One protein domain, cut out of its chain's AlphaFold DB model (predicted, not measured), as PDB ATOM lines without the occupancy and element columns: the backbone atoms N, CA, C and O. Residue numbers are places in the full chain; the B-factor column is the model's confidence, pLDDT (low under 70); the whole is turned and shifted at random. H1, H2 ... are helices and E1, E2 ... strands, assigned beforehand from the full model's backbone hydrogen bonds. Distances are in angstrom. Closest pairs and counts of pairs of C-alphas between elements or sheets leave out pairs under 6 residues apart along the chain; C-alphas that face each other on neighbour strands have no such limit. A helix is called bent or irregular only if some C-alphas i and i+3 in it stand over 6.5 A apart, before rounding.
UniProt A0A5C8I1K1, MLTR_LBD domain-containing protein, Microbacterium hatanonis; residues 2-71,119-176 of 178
ATOM      1  N   SER A   2     120.166   0.001 -11.400       58.84
ATOM      2  CA  SER A   2     120.665   0.933 -10.354       58.84
ATOM      3  C   SER A   2     121.079   2.311 -10.894       58.84
ATOM      4  O   SER A   2     121.104   3.255 -10.115       58.84
ATOM      5  N   GLY A   3     121.392   2.421 -12.193       59.41
ATOM      6  CA  GLY A   3     121.718   3.696 -12.855       59.41
ATOM      7  C   GLY A   3     120.484   4.575 -13.054       59.41
ATOM      8  O   GLY A   3     120.452   5.694 -12.576       59.41
ATOM      9  N   ASP A   4     119.411   4.003 -13.599       62.56
ATOM     10  CA  ASP A   4     118.191   4.740 -13.972       62.56
ATOM     11  C   ASP A   4     117.528   5.479 -12.786       62.56
ATOM     12  O   ASP A   4     117.063   6.608 -12.911       62.56
ATOM     13  N   ARG A   5     117.516   4.866 -11.593       63.59
ATOM     14  CA  ARG A   5     116.975   5.505 -10.375       63.59
ATOM     15  C   ARG A   5     117.859   6.653  -9.890       63.59
ATOM     16  O   ARG A   5     117.354   7.653  -9.393       63.59
ATOM     17  N   HIS A   6     119.172   6.486 -10.024       68.19
ATOM     18  CA  HIS A   6     120.142   7.511  -9.664       68.19
ATOM     19  C   HIS A   6     120.041   8.715 -10.610       68.19
ATOM     20  O   HIS A   6     120.138   9.851 -10.158       68.19
ATOM     21  N   ASP A   7     119.751   8.473 -11.891       75.50
ATOM     22  CA  ASP A   7     119.554   9.521 -12.894       75.50
ATOM     23  C   ASP A   7     118.269  10.329 -12.638       75.50
ATOM     24  O   ASP A   7     118.304  11.559 -12.684       75.50
ATOM     25  N   SER A   8     117.161   9.674 -12.263       78.62
ATOM     26  CA  SER A   8     115.921  10.352 -11.838       78.62
ATOM     27  C   SER A   8     116.120  11.202 -10.570       78.62
ATOM     28  O   SER A   8     115.740  12.376 -10.526       78.62
ATOM     29  N   GLU A   9     116.781  10.663  -9.541       81.75
ATOM     30  CA  GLU A   9     117.099  11.426  -8.325       81.75
ATOM     31  C   GLU A   9     118.018  12.621  -8.625       81.75
ATOM     32  O   GLU A   9     117.788  13.725  -8.121       81.75
ATOM     33  N   SER A  10     119.016  12.424  -9.491       84.50
ATOM     34  CA  SER A  10     119.935  13.473  -9.941       84.50
ATOM     35  C   SER A  10     119.209  14.581 -10.713       84.50
ATOM     36  O   SER A  10     119.416  15.765 -10.434       84.50
ATOM     37  N   LEU A  11     118.281  14.230 -11.611       86.56
ATOM     38  CA  LEU A  11     117.441  15.192 -12.331       86.56
ATOM     39  C   LEU A  11     116.618  16.054 -11.370       86.56
ATOM     40  O   LEU A  11     116.637  17.282 -11.457       86.56
ATOM     41  N   ARG A  12     115.902  15.422 -10.436       89.00
ATOM     42  CA  ARG A  12     115.061  16.120  -9.451       89.00
ATOM     43  C   ARG A  12     115.885  17.058  -8.560       89.00
ATOM     44  O   ARG A  12     115.448  18.175  -8.257       89.00
ATOM     45  N   ALA A  13     117.093  16.638  -8.175       87.25
ATOM     46  CA  ALA A  13     118.039  17.485  -7.455       87.25
ATOM     47  C   ALA A  13     118.484  18.688  -8.306       87.25
ATOM     48  O   ALA A  13     118.477  19.821  -7.819       87.25
ATOM     49  N   HIS A  14     118.791  18.469  -9.588       90.56
ATOM     50  CA  HIS A  14     119.193  19.531 -10.509       90.56
ATOM     51  C   HIS A  14     118.081  20.567 -10.712       90.56
ATOM     52  O   HIS A  14     118.329  21.769 -10.595       90.56
ATOM     53  N   VAL A  15     116.842  20.104 -10.905       92.19
ATOM     54  CA  VAL A  15     115.638  20.940 -11.033       92.19
ATOM     55  C   VAL A  15     115.516  21.910  -9.867       92.19
ATOM     56  O   VAL A  15     115.325  23.100 -10.085       92.19
ATOM     57  N   SER A  16     115.729  21.456  -8.633       87.00
ATOM     58  CA  SER A  16     115.634  22.322  -7.449       87.00
ATOM     59  C   SER A  16     116.656  23.472  -7.434       87.00
ATOM     60  O   SER A  16     116.397  24.509  -6.818       87.00
ATOM     61  N   SER A  17     117.800  23.301  -8.107       85.69
ATOM     62  CA  SER A  17     118.894  24.283  -8.193       85.69
ATOM     63  C   SER A  17     118.878  25.144  -9.463       85.69
ATOM     64  O   SER A  17     119.587  26.148  -9.533       85.69
ATOM     65  N   PHE A  18     118.078  24.771 -10.463       90.00
ATOM     66  CA  PHE A  18     118.031  25.457 -11.747       90.00
ATOM     67  C   PHE A  18     117.394  26.846 -11.615       90.00
ATOM     68  O   PHE A  18     116.267  26.985 -11.134       90.00
ATOM     69  N   ALA A  19     118.109  27.874 -12.074       86.19
ATOM     70  CA  ALA A  19     117.690  29.275 -11.982       86.19
ATOM     71  C   ALA A  19     117.292  29.902 -13.333       86.19
ATOM     72  O   ALA A  19     116.868  31.052 -13.354       86.19
ATOM     73  N   GLY A  20     117.446  29.180 -14.451       86.50
ATOM     74  CA  GLY A  20     117.280  29.750 -15.795       86.50
ATOM     75  C   GLY A  20     115.828  29.986 -16.219       86.50
ATOM     76  O   GLY A  20     115.573  30.871 -17.024       86.50
ATOM     77  N   ALA A  21     114.889  29.207 -15.686       95.19
ATOM     78  CA  ALA A  21     113.456  29.303 -15.958       95.19
ATOM     79  C   ALA A  21     112.671  28.560 -14.858       95.19
ATOM     80  O   ALA A  21     113.257  27.743 -14.136       95.19
ATOM     81  N   PRO A  22     111.361  28.802 -14.700       98.00
ATOM     82  CA  PRO A  22     110.482  27.903 -13.961       98.00
ATOM     83  C   PRO A  22     110.588  26.471 -14.483       98.00
ATOM     84  O   PRO A  22     110.471  26.231 -15.686       98.00
ATOM     85  N   VAL A  23     110.791  25.521 -13.574       97.56
ATOM     86  CA  VAL A  23     110.891  24.109 -13.935       97.56
ATOM     87  C   VAL A  23     110.344  23.211 -12.834       97.56
ATOM     88  O   VAL A  23     110.570  23.458 -11.643       97.56
ATOM     89  N   LEU A  24     109.650  22.150 -13.239       97.75
ATOM     90  CA  LEU A  24     109.197  21.086 -12.352       97.75
ATOM     91  C   LEU A  24     109.286  19.711 -13.015       97.75
ATOM     92  O   LEU A  24     109.340  19.596 -14.237       97.75
ATOM     93  N   VAL A  25     109.284  18.670 -12.188       96.75
ATOM     94  CA  VAL A  25     109.143  17.269 -12.590       96.75
ATOM     95  C   VAL A  25     107.868  16.732 -11.974       96.75
ATOM     96  O   VAL A  25     107.613  16.970 -10.791       96.75
ATOM     97  N   ARG A  26     107.100  15.969 -12.747       95.69
ATOM     98  CA  ARG A  26     105.902  15.277 -12.270       95.69
ATOM     99  C   ARG A  26     105.934  13.789 -12.607       95.69
ATOM    100  O   ARG A  26     106.532  13.396 -13.610       95.69
ATOM    101  N   ASP A  27     105.266  12.977 -11.792       95.12
ATOM    102  CA  ASP A  27     105.043  11.557 -12.082       95.12
ATOM    103  C   ASP A  27     103.886  11.347 -13.073       95.12
ATOM    104  O   ASP A  27     103.158  12.266 -13.455       95.12
ATOM    105  N   ARG A  28     103.691  10.096 -13.482       93.31
ATOM    106  CA  ARG A  28     102.594   9.661 -14.355       93.31
ATOM    107  C   ARG A  28     101.192   9.891 -13.786       93.31
ATOM    108  O   ARG A  28     100.219   9.817 -14.528       93.31
ATOM    109  N   HIS A  29     101.055  10.135 -12.488       95.12
ATOM    110  CA  HIS A  29      99.781  10.444 -11.834       95.12
ATOM    111  C   HIS A  29      99.571  11.958 -11.689       95.12
ATOM    112  O   HIS A  29      98.572  12.375 -11.104       95.12
ATOM    113  N   LEU A  30     100.478  12.763 -12.253       96.12
ATOM    114  CA  LEU A  30     100.530  14.225 -12.207       96.12
ATOM    115  C   LEU A  30     100.854  14.809 -10.827       96.12
ATOM    116  O   LEU A  30     100.468  15.935 -10.515       96.12
ATOM    117  N   THR A  31     101.570  14.063  -9.991       97.19
ATOM    118  CA  THR A  31     102.120  14.571  -8.729       97.19
ATOM    119  C   THR A  31     103.463  15.238  -8.975       97.19
ATOM    120  O   THR A  31     104.342  14.645  -9.598       97.19
ATOM    121  N   VAL A  32     103.652  16.453  -8.462       97.75
ATOM    122  CA  VAL A  32     104.925  17.176  -8.554       97.75
ATOM    123  C   VAL A  32     105.969  16.506  -7.655       97.75
ATOM    124  O   VAL A  32     105.823  16.466  -6.434       97.75
ATOM    125  N   LEU A  33     107.045  16.005  -8.255       96.19
ATOM    126  CA  LEU A  33     108.149  15.316  -7.576       96.19
ATOM    127  C   LEU A  33     109.313  16.255  -7.255       96.19
ATOM    128  O   LEU A  33     110.003  16.078  -6.254       96.19
ATOM    129  N   ALA A  34     109.532  17.257  -8.105       96.75
ATOM    130  CA  ALA A  34     110.521  18.306  -7.910       96.75
ATOM    131  C   ALA A  34     110.014  19.601  -8.535       96.75
ATOM    132  O   ALA A  34     109.319  19.577  -9.542       96.75
ATOM    133  N   SER A  35     110.379  20.737  -7.957       97.88
ATOM    134  CA  SER A  35     110.072  22.052  -8.515       97.88
ATOM    135  C   SER A  35     111.137  23.024  -8.056       97.88
ATOM    136  O   SER A  35     111.546  22.985  -6.892       97.88
ATOM    137  N   ASN A  36     111.558  23.935  -8.924       97.31
ATOM    138  CA  ASN A  36     112.417  25.027  -8.491       97.31
ATOM    139  C   ASN A  36     111.602  26.115  -7.756       97.31
ATOM    140  O   ASN A  36     110.368  26.135  -7.841       97.31
ATOM    141  N   PRO A  37     112.261  27.004  -6.987       96.50
ATOM    142  CA  PRO A  37     111.582  28.092  -6.285       96.50
ATOM    143  C   PRO A  37     110.776  29.015  -7.206       96.50
ATOM    144  O   PRO A  37     109.710  29.476  -6.812       96.50
ATOM    145  N   LEU A  38     111.263  29.253  -8.428       97.38
ATOM    146  CA  LEU A  38     110.602  30.136  -9.383       97.38
ATOM    147  C   LEU A  38     109.265  29.559  -9.873       97.38
ATOM    148  O   LEU A  38     108.276  30.281  -9.890       97.38
ATOM    149  N   ALA A  39     109.190  28.259 -10.174       97.56
ATOM    150  CA  ALA A  39     107.927  27.594 -10.497       97.56
ATOM    151  C   ALA A  39     106.936  27.652  -9.324       97.56
ATOM    152  O   ALA A  39     105.785  28.034  -9.512       97.56
ATOM    153  N   ARG A  40     107.378  27.394  -8.088       96.62
ATOM    154  CA  ARG A  40     106.490  27.498  -6.910       96.62
ATOM    155  C   ARG A  40     105.937  28.905  -6.677       96.62
ATOM    156  O   ARG A  40     104.872  29.040  -6.086       96.62
ATOM    157  N   ALA A  41     106.642  29.942  -7.126       96.19
ATOM    158  CA  ALA A  41     106.178  31.322  -7.026       96.19
ATOM    159  C   ALA A  41     105.081  31.678  -8.049       96.19
ATOM    160  O   ALA A  41     104.427  32.708  -7.900       96.19
ATOM    161  N   ILE A  42     104.874  30.845  -9.076       96.31
ATOM    162  CA  ILE A  42     103.846  31.044 -10.111       96.31
ATOM    163  C   ILE A  42     102.489  30.534  -9.636       96.31
ATOM    164  O   ILE A  42     101.476  31.190  -9.857       96.31
ATOM    165  N   SER A  43     102.455  29.357  -9.005       94.25
ATOM    166  CA  SER A  43     101.210  28.723  -8.576       94.25
ATOM    167  C   SER A  43     101.434  27.761  -7.406       94.25
ATOM    168  O   SER A  43     102.400  26.989  -7.437       94.25
ATOM    169  N   PRO A  44     100.509  27.701  -6.423       92.88
ATOM    170  CA  PRO A  44     100.508  26.659  -5.395       92.88
ATOM    171  C   PRO A  44     100.454  25.238  -5.973       92.88
ATOM    172  O   PRO A  44     100.973  24.311  -5.356       92.88
ATOM    173  N   ALA A  45      99.894  25.073  -7.180       94.62
ATOM    174  CA  ALA A  45      99.852  23.797  -7.894       94.62
ATOM    175  C   ALA A  45     101.247  23.193  -8.125       94.62
ATOM    176  O   ALA A  45     101.389  21.979  -8.223       94.62
ATOM    177  N   PHE A  46     102.282  24.034  -8.216       96.69
ATOM    178  CA  PHE A  46     103.651  23.615  -8.523       96.69
ATOM    179  C   PHE A  46     104.471  23.278  -7.270       96.69
ATOM    180  O   PHE A  46     105.670  23.014  -7.358       96.69
ATOM    181  N   ALA A  47     103.860  23.261  -6.083       96.69
ATOM    182  CA  ALA A  47     104.532  22.790  -4.880       96.69
ATOM    183  C   ALA A  47     104.777  21.269  -4.924       96.69
ATOM    184  O   ALA A  47     103.946  20.493  -5.389       96.69
ATOM    185  N   VAL A  48     105.928  20.834  -4.404       97.56
ATOM    186  CA  VAL A  48     106.286  19.408  -4.330       97.56
ATOM    187  C   VAL A  48     105.247  18.651  -3.500       97.56
ATOM    188  O   VAL A  48     104.875  19.091  -2.415       97.56
ATOM    189  N   GLY A  49     104.791  17.508  -4.012       96.94
ATOM    190  CA  GLY A  49     103.752  16.672  -3.412       96.94
ATOM    191  C   GLY A  49     102.322  17.042  -3.814       96.94
ATOM    192  O   GLY A  49     101.413  16.249  -3.572       96.94
ATOM    193  N   VAL A  50     102.101  18.195  -4.455       97.19
ATOM    194  CA  VAL A  50     100.780  18.549  -4.987       97.19
ATOM    195  C   VAL A  50     100.483  17.712  -6.225       97.19
ATOM    196  O   VAL A  50     101.336  17.513  -7.090       97.19
ATOM    197  N   ASN A  51      99.252  17.207  -6.304       97.31
ATOM    198  CA  ASN A  51      98.740  16.548  -7.494       97.31
ATOM    199  C   ASN A  51      97.997  17.571  -8.357       97.31
ATOM    200  O   ASN A  51      96.988  18.127  -7.920       97.31
ATOM    201  N   LEU A  52      98.486  17.804  -9.575       95.94
ATOM    202  CA  LEU A  52      97.962  18.843 -10.464       95.94
ATOM    203  C   LEU A  52      96.485  18.620 -10.812       95.94
ATOM    204  O   LEU A  52      95.732  19.584 -10.920       95.94
ATOM    205  N   ALA A  53      96.046  17.363 -10.929       95.44
ATOM    206  CA  ALA A  53      94.654  17.041 -11.222       95.44
ATOM    207  C   ALA A  53      93.725  17.303 -10.032       95.44
ATOM    208  O   ALA A  53      92.676  17.918 -10.212       95.44
ATOM    209  N   ARG A  54      94.127  16.931  -8.806       95.12
ATOM    210  CA  ARG A  54      93.373  17.322  -7.597       95.12
ATOM    211  C   ARG A  54      93.288  18.834  -7.461       95.12
ATOM    212  O   ARG A  54      92.202  19.362  -7.244       95.12
ATOM    213  N   TYR A  55      94.408  19.523  -7.669       93.38
ATOM    214  CA  TYR A  55      94.432  20.975  -7.590       93.38
ATOM    215  C   TYR A  55      93.445  21.603  -8.584       93.38
ATOM    216  O   TYR A  55      92.617  22.425  -8.200       93.38
ATOM    217  N   ALA A  56      93.488  21.174  -9.851       91.88
ATOM    218  CA  ALA A  56      92.675  21.744 -10.921       91.88
ATOM    219  C   ALA A  56      91.165  21.474 -10.766       91.88
ATOM    220  O   ALA A  56      90.349  22.341 -11.076       91.88
ATOM    221  N   PHE A  57      90.780  20.288 -10.288       91.69
ATOM    222  CA  PHE A  57      89.380  19.850 -10.291       91.69
ATOM    223  C   PHE A  57      88.692  19.868  -8.922       91.69
ATOM    224  O   PHE A  57      87.462  19.824  -8.882       91.69
ATOM    225  N   VAL A  58      89.452  19.928  -7.823       88.88
ATOM    226  CA  VAL A  58      88.924  19.885  -6.450       88.88
ATOM    227  C   VAL A  58      89.292  21.153  -5.685       88.88
ATOM    228  O   VAL A  58      88.398  21.886  -5.264       88.88
ATOM    229  N   ASP A  59      90.585  21.452  -5.539       82.94
ATOM    230  CA  ASP A  59      91.031  22.524  -4.633       82.94
ATOM    231  C   ASP A  59      90.742  23.924  -5.191       82.94
ATOM    232  O   ASP A  59      90.393  24.844  -4.450       82.94
ATOM    233  N   ALA A  60      90.848  24.092  -6.509       73.88
ATOM    234  CA  ALA A  60      90.631  25.363  -7.190       73.88
ATOM    235  C   ALA A  60      89.282  25.438  -7.932       73.88
ATOM    236  O   ALA A  60      89.109  26.294  -8.802       73.88
ATOM    237  N   ALA A  61      88.298  24.614  -7.541       60.34
ATOM    238  CA  ALA A  61      86.969  24.515  -8.166       60.34
ATOM    239  C   ALA A  61      86.173  25.843  -8.244       60.34
ATOM    240  O   ALA A  61      85.184  25.931  -8.966       60.34
ATOM    241  N   GLY A  62      86.615  26.902  -7.552       56.69
ATOM    242  CA  GLY A  62      86.040  28.250  -7.629       56.69
ATOM    243  C   GLY A  62      86.377  29.065  -8.891       56.69
ATOM    244  O   GLY A  62      85.897  30.188  -8.998       56.69
ATOM    245  N   HIS A  63      87.181  28.543  -9.827       61.56
ATOM    246  CA  HIS A  63      87.593  29.250 -11.057       61.56
ATOM    247  C   HIS A  63      86.752  28.900 -12.302       61.56
ATOM    248  O   HIS A  63      87.114  29.291 -13.412       61.56
ATOM    249  N   ALA A  64      85.640  28.172 -12.138       54.50
ATOM    250  CA  ALA A  64      84.746  27.808 -13.238       54.50
ATOM    251  C   ALA A  64      84.227  29.057 -13.984       54.50
ATOM    252  O   ALA A  64      83.713  29.985 -13.354       54.50
ATOM    253  N   GLY A  65      84.352  29.074 -15.318       55.53
ATOM    254  CA  GLY A  65      83.949  30.200 -16.175       55.53
ATOM    255  C   GLY A  65      85.075  31.168 -16.561       55.53
ATOM    256  O   GLY A  65      84.802  32.225 -17.128       55.53
ATOM    257  N   ASN A  66      86.330  30.831 -16.255       64.94
ATOM    258  CA  ASN A  66      87.506  31.464 -16.846       64.94
ATOM    259  C   ASN A  66      88.010  30.583 -18.001       64.94
ATOM    260  O   ASN A  66      88.500  29.484 -17.749       64.94
ATOM    261  N   ASP A  67      87.945  31.076 -19.240       69.56
ATOM    262  CA  ASP A  67      88.342  30.329 -20.447       69.56
ATOM    263  C   ASP A  67      89.752  29.709 -20.345       69.56
ATOM    264  O   ASP A  67      89.997  28.596 -20.817       69.56
ATOM    265  N   GLY A  68      90.693  30.396 -19.683       74.50
ATOM    266  CA  GLY A  68      92.046  29.878 -19.461       74.50
ATOM    267  C   GLY A  68      92.086  28.687 -18.498       74.50
ATOM    268  O   GLY A  68      92.918  27.790 -18.646       74.50
ATOM    269  N   TRP A  69      91.171  28.646 -17.530       83.12
ATOM    270  CA  TRP A  69      91.028  27.538 -16.589       83.12
ATOM    271  C   TRP A  69      90.377  26.311 -17.237       83.12
ATOM    272  O   TRP A  69      90.801  25.178 -16.992       83.12
ATOM    273  N   ASP A  70      89.402  26.523 -18.119       84.56
ATOM    274  CA  ASP A  70      88.740  25.443 -18.860       84.56
ATOM    275  C   ASP A  70      89.718  24.749 -19.828       84.56
ATOM    276  O   ASP A  70      89.759  23.516 -19.924       84.56
ATOM    277  N   ALA A  71      90.602  25.519 -20.474       87.06
ATOM    278  CA  ALA A  71      91.696  24.968 -21.272       87.06
ATOM    279  C   ALA A  71      92.693  24.162 -20.414       87.06
ATOM    280  O   ALA A  71      93.077  23.050 -20.786       87.06
ATOM    281  N   ARG A 119     101.875  18.603 -25.642       90.44
ATOM    282  CA  ARG A 119     103.189  18.680 -24.964       90.44
ATOM    283  C   ARG A 119     103.679  20.118 -24.801       90.44
ATOM    284  O   ARG A 119     104.699  20.362 -24.176       90.44
ATOM    285  N   GLN A 120     102.957  21.069 -25.375       94.25
ATOM    286  CA  GLN A 120     103.223  22.490 -25.254       94.25
ATOM    287  C   GLN A 120     101.923  23.270 -25.399       94.25
ATOM    288  O   GLN A 120     101.004  22.823 -26.089       94.25
ATOM    289  N   GLY A 121     101.869  24.447 -24.800       93.31
ATOM    290  CA  GLY A 121     100.723  25.336 -24.917       93.31
ATOM    291  C   GLY A 121     100.898  26.579 -24.065       93.31
ATOM    292  O   GLY A 121     101.909  26.741 -23.389       93.31
ATOM    293  N   GLU A 122      99.900  27.452 -24.089       94.00
ATOM    294  CA  GLU A 122      99.871  28.645 -23.252       94.00
ATOM    295  C   GLU A 122      99.012  28.416 -22.007       94.00
ATOM    296  O   GLU A 122      97.988  27.733 -22.050       94.00
ATOM    297  N   ALA A 123      99.433  28.998 -20.889       91.88
ATOM    298  CA  ALA A 123      98.705  29.007 -19.633       91.88
ATOM    299  C   ALA A 123      98.789  30.398 -19.001       91.88
ATOM    300  O   ALA A 123      99.849  31.025 -18.964       91.88
ATOM    301  N   THR A 124      97.661  30.874 -18.482       92.44
ATOM    302  CA  THR A 124      97.587  32.158 -17.781       92.44
ATOM    303  C   THR A 124      97.463  31.911 -16.288       92.44
ATOM    304  O   THR A 124      96.535  31.242 -15.837       92.44
ATOM    305  N   PHE A 125      98.392  32.469 -15.518       91.88
ATOM    306  CA  PHE A 125      98.417  32.378 -14.064       91.88
ATOM    307  C   PHE A 125      97.996  33.711 -13.455       91.88
ATOM    308  O   PHE A 125      98.550  34.764 -13.772       91.88
ATOM    309  N   LEU A 126      97.008  33.651 -12.567       89.31
ATOM    310  CA  LEU A 126      96.478  34.801 -11.841       89.31
ATOM    311  C   LEU A 126      96.978  34.792 -10.395       89.31
ATOM    312  O   LEU A 126      97.338  33.749  -9.855       89.31
ATOM    313  N   GLY A 127      96.982  35.963  -9.754       87.12
ATOM    314  CA  GLY A 127      97.358  36.087  -8.341       87.12
ATOM    315  C   GLY A 127      98.851  35.897  -8.058       87.12
ATOM    316  O   GLY A 127      99.230  35.708  -6.904       87.12
ATOM    317  N   THR A 128      99.706  35.959  -9.085       93.94
ATOM    318  CA  THR A 128     101.160  35.958  -8.886       93.94
ATOM    319  C   THR A 128     101.614  37.286  -8.267       93.94
ATOM    320  O   THR A 128     100.922  38.304  -8.366       93.94
ATOM    321  N   ALA A 129     102.818  37.327  -7.690       95.44
ATOM    322  CA  ALA A 129     103.398  38.572  -7.169       95.44
ATOM    323  C   ALA A 129     103.605  39.659  -8.250       95.44
ATOM    324  O   ALA A 129     103.803  40.825  -7.918       95.44
ATOM    325  N   VAL A 130     103.545  39.283  -9.533       96.69
ATOM    326  CA  VAL A 130     103.646  40.178 -10.696       96.69
ATOM    327  C   VAL A 130     102.309  40.330 -11.443       96.69
ATOM    328  O   VAL A 130     102.278  40.805 -12.576       96.69
ATOM    329  N   GLY A 131     101.192  39.959 -10.802       94.62
ATOM    330  CA  GLY A 131      99.843  40.038 -11.363       94.62
ATOM    331  C   GLY A 131      99.509  38.859 -12.279       94.62
ATOM    332  O   GLY A 131      99.785  37.707 -11.945       94.62
ATOM    333  N   GLU A 132      98.877  39.144 -13.418       94.69
ATOM    334  CA  GLU A 132      98.650  38.153 -14.474       94.69
ATOM    335  C   GLU A 132      99.961  37.827 -15.201       94.69
ATOM    336  O   GLU A 132     100.662  38.727 -15.682       94.69
ATOM    337  N   LEU A 133     100.254  36.532 -15.312       95.69
ATOM    338  CA  LEU A 133     101.445  36.000 -15.958       95.69
ATOM    339  C   LEU A 133     101.056  34.953 -17.011       95.69
ATOM    340  O   LEU A 133     100.584  33.869 -16.672       95.69
ATOM    341  N   ARG A 134     101.268  35.279 -18.291       96.38
ATOM    342  CA  ARG A 134     101.024  34.385 -19.433       96.38
ATOM    343  C   ARG A 134     102.299  33.635 -19.789       96.38
ATOM    344  O   ARG A 134     103.309  34.260 -20.098       96.38
ATOM    345  N   LEU A 135     102.264  32.311 -19.743       97.31
ATOM    346  CA  LEU A 135     103.435  31.473 -19.975       97.31
ATOM    347  C   LEU A 135     103.165  30.452 -21.066       97.31
ATOM    348  O   LEU A 135     102.068  29.908 -21.146       97.31
ATOM    349  N   VAL A 136     104.194  30.140 -21.842       97.38
ATOM    350  CA  VAL A 136     104.231  28.932 -22.664       97.38
ATOM    351  C   VAL A 136     104.860  27.829 -21.829       97.38
ATOM    352  O   VAL A 136     105.947  28.017 -21.282       97.38
ATOM    353  N   TYR A 137     104.188  26.688 -21.718       96.19
ATOM    354  CA  TYR A 137     104.764  25.484 -21.135       96.19
ATOM    355  C   TYR A 137     105.271  24.550 -22.235       96.19
ATOM    356  O   TYR A 137     104.671  24.454 -23.304       96.19
ATOM    357  N   HIS A 138     106.347  23.828 -21.938       96.44
ATOM    358  CA  HIS A 138     106.832  22.684 -22.703       96.44
ATOM    359  C   HIS A 138     107.028  21.512 -21.752       96.44
ATOM    360  O   HIS A 138     107.638  21.673 -20.693       96.44
ATOM    361  N   GLU A 139     106.527  20.341 -22.124       94.06
ATOM    362  CA  GLU A 139     106.591  19.134 -21.318       94.06
ATOM    363  C   GLU A 139     107.190  17.961 -22.098       94.06
ATOM    364  O   GLU A 139     106.677  17.539 -23.133       94.06
ATOM    365  N   GLU A 140     108.219  17.336 -21.537       92.12
ATOM    366  CA  GLU A 140     108.919  16.201 -22.143       92.12
ATOM    367  C   GLU A 140     109.020  15.042 -21.153       92.12
ATOM    368  O   GLU A 140     109.396  15.233 -19.995       92.12
ATOM    369  N   TRP A 141     108.653  13.834 -21.593       89.94
ATOM    370  CA  TRP A 141     108.857  12.623 -20.800       89.94
ATOM    371  C   TRP A 141     110.354  12.355 -20.751       89.94
ATOM    372  O   TRP A 141     111.008  12.293 -21.789       89.94
ATOM    373  N   VAL A 142     110.901  12.237 -19.546       85.88
ATOM    374  CA  VAL A 142     112.351  12.115 -19.358       85.88
ATOM    375  C   VAL A 142     112.768  10.659 -19.253       85.88
ATOM    376  O   VAL A 142     113.835  10.282 -19.728       85.88
ATOM    377  N   ASP A 143     111.916   9.835 -18.649       73.00
ATOM    378  CA  ASP A 143     112.167   8.412 -18.502       73.00
ATOM    379  C   ASP A 143     110.847   7.642 -18.444       73.00
ATOM    380  O   ASP A 143     110.041   7.825 -17.527       73.00
ATOM    381  N   ASP A 144     110.645   6.744 -19.407       70.31
ATOM    382  CA  ASP A 144     109.484   5.853 -19.442       70.31
ATOM    383  C   ASP A 144     109.540   4.786 -18.327       70.31
ATOM    384  O   ASP A 144     108.507   4.231 -17.950       70.31
ATOM    385  N   THR A 145     110.722   4.518 -17.757       72.69
ATOM    386  CA  THR A 145     110.934   3.553 -16.665       72.69
ATOM    387  C   THR A 145     110.359   4.061 -15.347       72.69
ATOM    388  O   THR A 145     109.678   3.319 -14.639       72.69
ATOM    389  N   HIS A 146     110.624   5.328 -15.019       71.50
ATOM    390  CA  HIS A 146     110.089   5.984 -13.821       71.50
ATOM    391  C   HIS A 146     108.798   6.757 -14.097       71.50
ATOM    392  O   HIS A 146     108.135   7.197 -13.158       71.50
ATOM    393  N   ALA A 147     108.420   6.862 -15.374       87.12
ATOM    394  CA  ALA A 147     107.226   7.538 -15.842       87.12
ATOM    395  C   ALA A 147     107.171   8.989 -15.325       87.12
ATOM    396  O   ALA A 147     106.197   9.427 -14.707       87.12
ATOM    397  N   GLU A 148     108.256   9.723 -15.572       92.25
ATOM    398  CA  GLU A 148     108.436  11.122 -15.178       92.25
ATOM    399  C   GLU A 148     108.462  12.040 -16.393       92.25
ATOM    400  O   GLU A 148     109.005  11.684 -17.441       92.25
ATOM    401  N   ALA A 149     107.939  13.255 -16.235       93.31
ATOM    402  CA  ALA A 149     108.153  14.316 -17.211       93.31
ATOM    403  C   ALA A 149     108.633  15.606 -16.567       93.31
ATOM    404  O   ALA A 149     108.252  15.943 -15.444       93.31
ATOM    405  N   LEU A 150     109.444  16.322 -17.334       95.31
ATOM    406  CA  LEU A 150     109.936  17.654 -17.048       95.31
ATOM    407  C   LEU A 150     109.018  18.672 -17.718       95.31
ATOM    408  O   LEU A 150     108.726  18.537 -18.903       95.31
ATOM    409  N   MET A 151     108.623  19.702 -16.981       96.75
ATOM    410  CA  MET A 151     107.889  20.847 -17.503       96.75
ATOM    411  C   MET A 151     108.716  22.117 -17.313       96.75
ATOM    412  O   MET A 151     109.134  22.429 -16.196       96.75
ATOM    413  N   LEU A 152     108.934  22.843 -18.406       97.31
ATOM    414  CA  LEU A 152     109.586  24.151 -18.457       97.31
ATOM    415  C   LEU A 152     108.554  25.208 -18.838       97.31
ATOM    416  O   LEU A 152     107.704  24.942 -19.687       97.31
ATOM    417  N   LEU A 153     108.635  26.397 -18.240       98.06
ATOM    418  CA  LEU A 153     107.758  27.515 -18.585       98.06
ATOM    419  C   LEU A 153     108.564  28.753 -18.983       98.06
ATOM    420  O   LEU A 153     109.564  29.068 -18.345       98.06
ATOM    421  N   PHE A 154     108.097  29.474 -19.999       97.81
ATOM    422  CA  PHE A 154     108.719  30.692 -20.535       97.81
ATOM    423  C   PHE A 154     107.673  31.792 -20.710       97.81
ATOM    424  O   PHE A 154     106.484  31.484 -20.818       97.81
ATOM    425  N   GLY A 155     108.076  33.065 -20.753       97.81
ATOM    426  CA  GLY A 155     107.157  34.150 -21.086       97.81
ATOM    427  C   GLY A 155     106.515  33.934 -22.459       97.81
ATOM    428  O   GLY A 155     107.213  33.654 -23.431       97.81
ATOM    429  N   ALA A 156     105.187  34.063 -22.553       97.50
ATOM    430  CA  ALA A 156     104.475  33.909 -23.828       97.50
ATOM    431  C   ALA A 156     104.814  35.013 -24.849       97.50
ATOM    432  O   ALA A 156     104.693  34.826 -26.056       97.50
ATOM    433  N   ASP A 157     105.267  36.165 -24.358       98.00
ATOM    434  CA  ASP A 157     105.778  37.283 -25.138       98.00
ATOM    435  C   ASP A 157     106.791  38.095 -24.314       98.00
ATOM    436  O   ASP A 157     107.130  37.753 -23.178       98.00
ATOM    437  N   SER A 158     107.291  39.194 -24.881       97.81
ATOM    438  CA  SER A 158     108.280  40.048 -24.218       97.81
ATOM    439  C   SER A 158     107.772  40.699 -22.928       97.81
ATOM    440  O   SER A 158     108.574  40.964 -22.033       97.81
ATOM    441  N   GLU A 159     106.468  40.967 -22.807       98.00
ATOM    442  CA  GLU A 159     105.898  41.529 -21.579       98.00
ATOM    443  C   GLU A 159     105.871  40.467 -20.477       98.00
ATOM    444  O   GLU A 159     106.309  40.714 -19.349       98.00
ATOM    445  N   ALA A 160     105.403  39.265 -20.810       97.94
ATOM    446  CA  ALA A 160     105.410  38.137 -19.898       97.94
ATOM    447  C   ALA A 160     106.831  37.753 -19.457       97.94
ATOM    448  O   ALA A 160     107.044  37.479 -18.278       97.94
ATOM    449  N   GLU A 161     107.812  37.798 -20.359       98.12
ATOM    450  CA  GLU A 161     109.216  37.512 -20.040       98.12
ATOM    451  C   GLU A 161     109.807  38.549 -19.066       98.12
ATOM    452  O   GLU A 161     110.513  38.206 -18.111       98.12
ATOM    453  N   ALA A 162     109.454  39.829 -19.230       98.06
ATOM    454  CA  ALA A 162     109.844  40.882 -18.293       98.06
ATOM    455  C   ALA A 162     109.203  40.690 -16.903       98.06
ATOM    456  O   ALA A 162     109.867  40.857 -15.871       98.06
ATOM    457  N   LYS A 163     107.924  40.287 -16.854       98.00
ATOM    458  CA  LYS A 163     107.238  39.925 -15.601       98.00
ATOM    459  C   LYS A 163     107.883  38.707 -14.941       98.00
ATOM    460  O   LYS A 163     108.123  38.731 -13.735       98.00
ATOM    461  N   LEU A 164     108.227  37.683 -15.717       97.81
ATOM    462  CA  LEU A 164     108.901  36.485 -15.221       97.81
ATOM    463  C   LEU A 164     110.287  36.808 -14.640       97.81
ATOM    464  O   LEU A 164     110.620  36.350 -13.546       97.81
ATOM    465  N   THR A 165     111.056  37.674 -15.301       97.25
ATOM    466  CA  THR A 165     112.346  38.180 -14.794       97.25
ATOM    467  C   THR A 165     112.178  38.944 -13.474       97.25
ATOM    468  O   THR A 165     112.968  38.791 -12.534       97.25
ATOM    469  N   THR A 166     111.118  39.748 -13.367       97.38
ATOM    470  CA  THR A 166     110.781  40.467 -12.130       97.38
ATOM    471  C   THR A 166     110.446  39.486 -11.004       97.38
ATOM    472  O   THR A 166     110.970  39.615  -9.897       97.38
ATOM    473  N   LEU A 167     109.647  38.454 -11.293       97.00
ATOM    474  CA  LEU A 167     109.320  37.395 -10.338       97.00
ATOM    475  C   LEU A 167     110.578  36.649  -9.864       97.00
ATOM    476  O   LEU A 167     110.747  36.437  -8.664       97.00
ATOM    477  N   ALA A 168     111.497  36.320 -10.776       96.00
ATOM    478  CA  ALA A 168     112.775  35.691 -10.440       96.00
ATOM    479  C   ALA A 168     113.613  36.545  -9.477       96.00
ATOM    480  O   ALA A 168     114.191  36.018  -8.524       96.00
ATOM    481  N   SER A 169     113.616  37.866  -9.665       94.69
ATOM    482  CA  SER A 169     114.300  38.802  -8.766       94.69
ATOM    483  C   SER A 169     113.673  38.825  -7.364       94.69
ATOM    484  O   SER A 169     114.394  38.813  -6.367       94.69
ATOM    485  N   ILE A 170     112.337  38.792  -7.267       94.25
ATOM    486  CA  ILE A 170     111.616  38.721  -5.982       94.25
ATOM    487  C   ILE A 170     111.984  37.433  -5.231       94.25
ATOM    488  O   ILE A 170     112.337  37.478  -4.052       94.25
ATOM    489  N   VAL A 171     111.957  36.291  -5.925       92.44
ATOM    490  CA  VAL A 171     112.301  34.979  -5.353       92.44
ATOM    491  C   VAL A 171     113.767  34.923  -4.914       92.44
ATOM    492  O   VAL A 171     114.066  34.396  -3.842       92.44
ATOM    493  N   GLY A 172     114.685  35.477  -5.713       86.62
ATOM    494  CA  GLY A 172     116.109  35.550  -5.385       86.62
ATOM    495  C   GLY A 172     116.386  36.373  -4.125       86.62
ATOM    496  O   GLY A 172     117.145  35.936  -3.262       86.62
ATOM    497  N   ASN A 173     115.714  37.516  -3.974       78.44
ATOM    498  CA  ASN A 173     115.879  38.400  -2.818       78.44
ATOM    499  C   ASN A 173     115.312  37.794  -1.522       78.44
ATOM    500  O   ASN A 173     115.895  37.980  -0.453       78.44
ATOM    501  N   GLY A 174     114.223  37.022  -1.611       62.84
ATOM    502  CA  GLY A 174     113.647  36.308  -0.465       62.84
ATOM    503  C   GLY A 174     114.548  35.204   0.103       62.84
ATOM    504  O   GLY A 174     114.446  34.881   1.278       62.84
ATOM    505  N   ARG A 175     115.483  34.662  -0.691       58.97
ATOM    506  CA  ARG A 175     116.455  33.646  -0.236       58.97
ATOM    507  C   ARG A 175     117.660  34.219   0.521       58.97
ATOM    508  O   ARG A 175     118.434  33.444   1.065       58.97
ATOM    509  N   ILE A 176     117.856  35.543   0.518       51.31
ATOM    510  CA  ILE A 176     118.979  36.214   1.208       51.31
ATOM    511  C   ILE A 176     118.604  36.572   2.662       51.31
ATOM    512  O   ILE A 176     119.465  36.951   3.450       51.31
TER     513      ILE A 176
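AT A GLANCE: This is residues 2 to 71 and 119 to 176 of the 178 residues of the protein "MLTR_LBD domain-containing protein" of Microbacterium hatanonis (UniProt A0A5C8I1K1). A strongly twisted sheet of five strands has two long helices over one face: H1 runs along the strands over E1 and E5, and H5 crosses the bent strand E4. Two small helices, H3 and H4, lie far from H1, with H4 grazing the sheet at E3. The 128 printed residues hold, in order, H1 E1 E2 H2 H3 H4 E3 E4 E5 H5; the sheet's order is E2 E1 E5 E4 E3, all antiparallel. The class is mixed, helices and strands. The whole is compact, with a radius of gyration of the C-alphas of 14.7 A and spans of 44 by 35 by 24 A.

HOW THE PARTS SIT: H1, residues 3 to 17, lies over strands E1, residues 23 to 27, and E5, residues 148 to 155, at a height over the sheet of 9.0 A; two layers, a helix on one face of a sheet. Its line stands at 28 degrees to E1 on the local plane, only just along the strands. E1 and E2, residues 32 to 35, form a hairpin, with N 25 and O 34 2.8 A apart; the closest C-alphas of H1 and E2 are those of Arg 12 and Ala 34, 5.3 A. H2, residues 37 to 40, only grazes the sheet. H3, residues 52 to 59, is not on the sheet and is only just irregular: C-alphas 56 and 59 are 6.55 A apart. H4, residues 67 to 71, only grazes the sheet; its closest C-alpha pair with E3, residues 120 to 128, is Gly 68 and Thr 124, 6.2 A. E3, E4, residues 131 to 143, and E5 form a meander, each strand the antiparallel neighbour of the one before, with N 123 and O 135 2.8 A apart and N 138 and O 152 2.9 A apart; E1 and E5 are antiparallel neighbours, with N 24 and O 151 within hydrogen-bond range at 3.0 A. E4 bends by 54 degrees at residue 134. H5, residues 158 to 174, lies over E4 on the same face as H1, at a height of 7.8 A, and runs across the strands at 82 degrees to E4 on the local plane; the closest C-alphas are those of Arg 134 and Ala 160, 5.8 A. H5 touches H2 with residues 167 to 171 alone, closest at the C-alphas of Leu 38 and Ala 168, 6.1 A. H1 and H5 are apart. In H3, H4 and H5 every O i to N i+4 pair is within hydrogen-bond range, in H1 10 of 11; H2 is too short for such a pair.

IN THESE COORDINATES: H1 begins at C-alpha 3, (121.718, 3.696, -12.855), and is 21.3 A long. E3 is 21.3 A long, E4 34.7 A, E5 23.8 A. H5, 24.6 A, ends at C-alpha 174, (113.647, 36.308, -0.465).

THE WHOLE: The C-alphas farthest apart are those of Ser 2 and Gly 65, 47.3 A. Residues 72 to 118 are not printed; C-alphas 71 and 119 are 13.6 A apart across this cut. The link from H2 to H3 is long. Residues 2 to 6, 61 to 67 and 174 to 176 have pLDDT under 70.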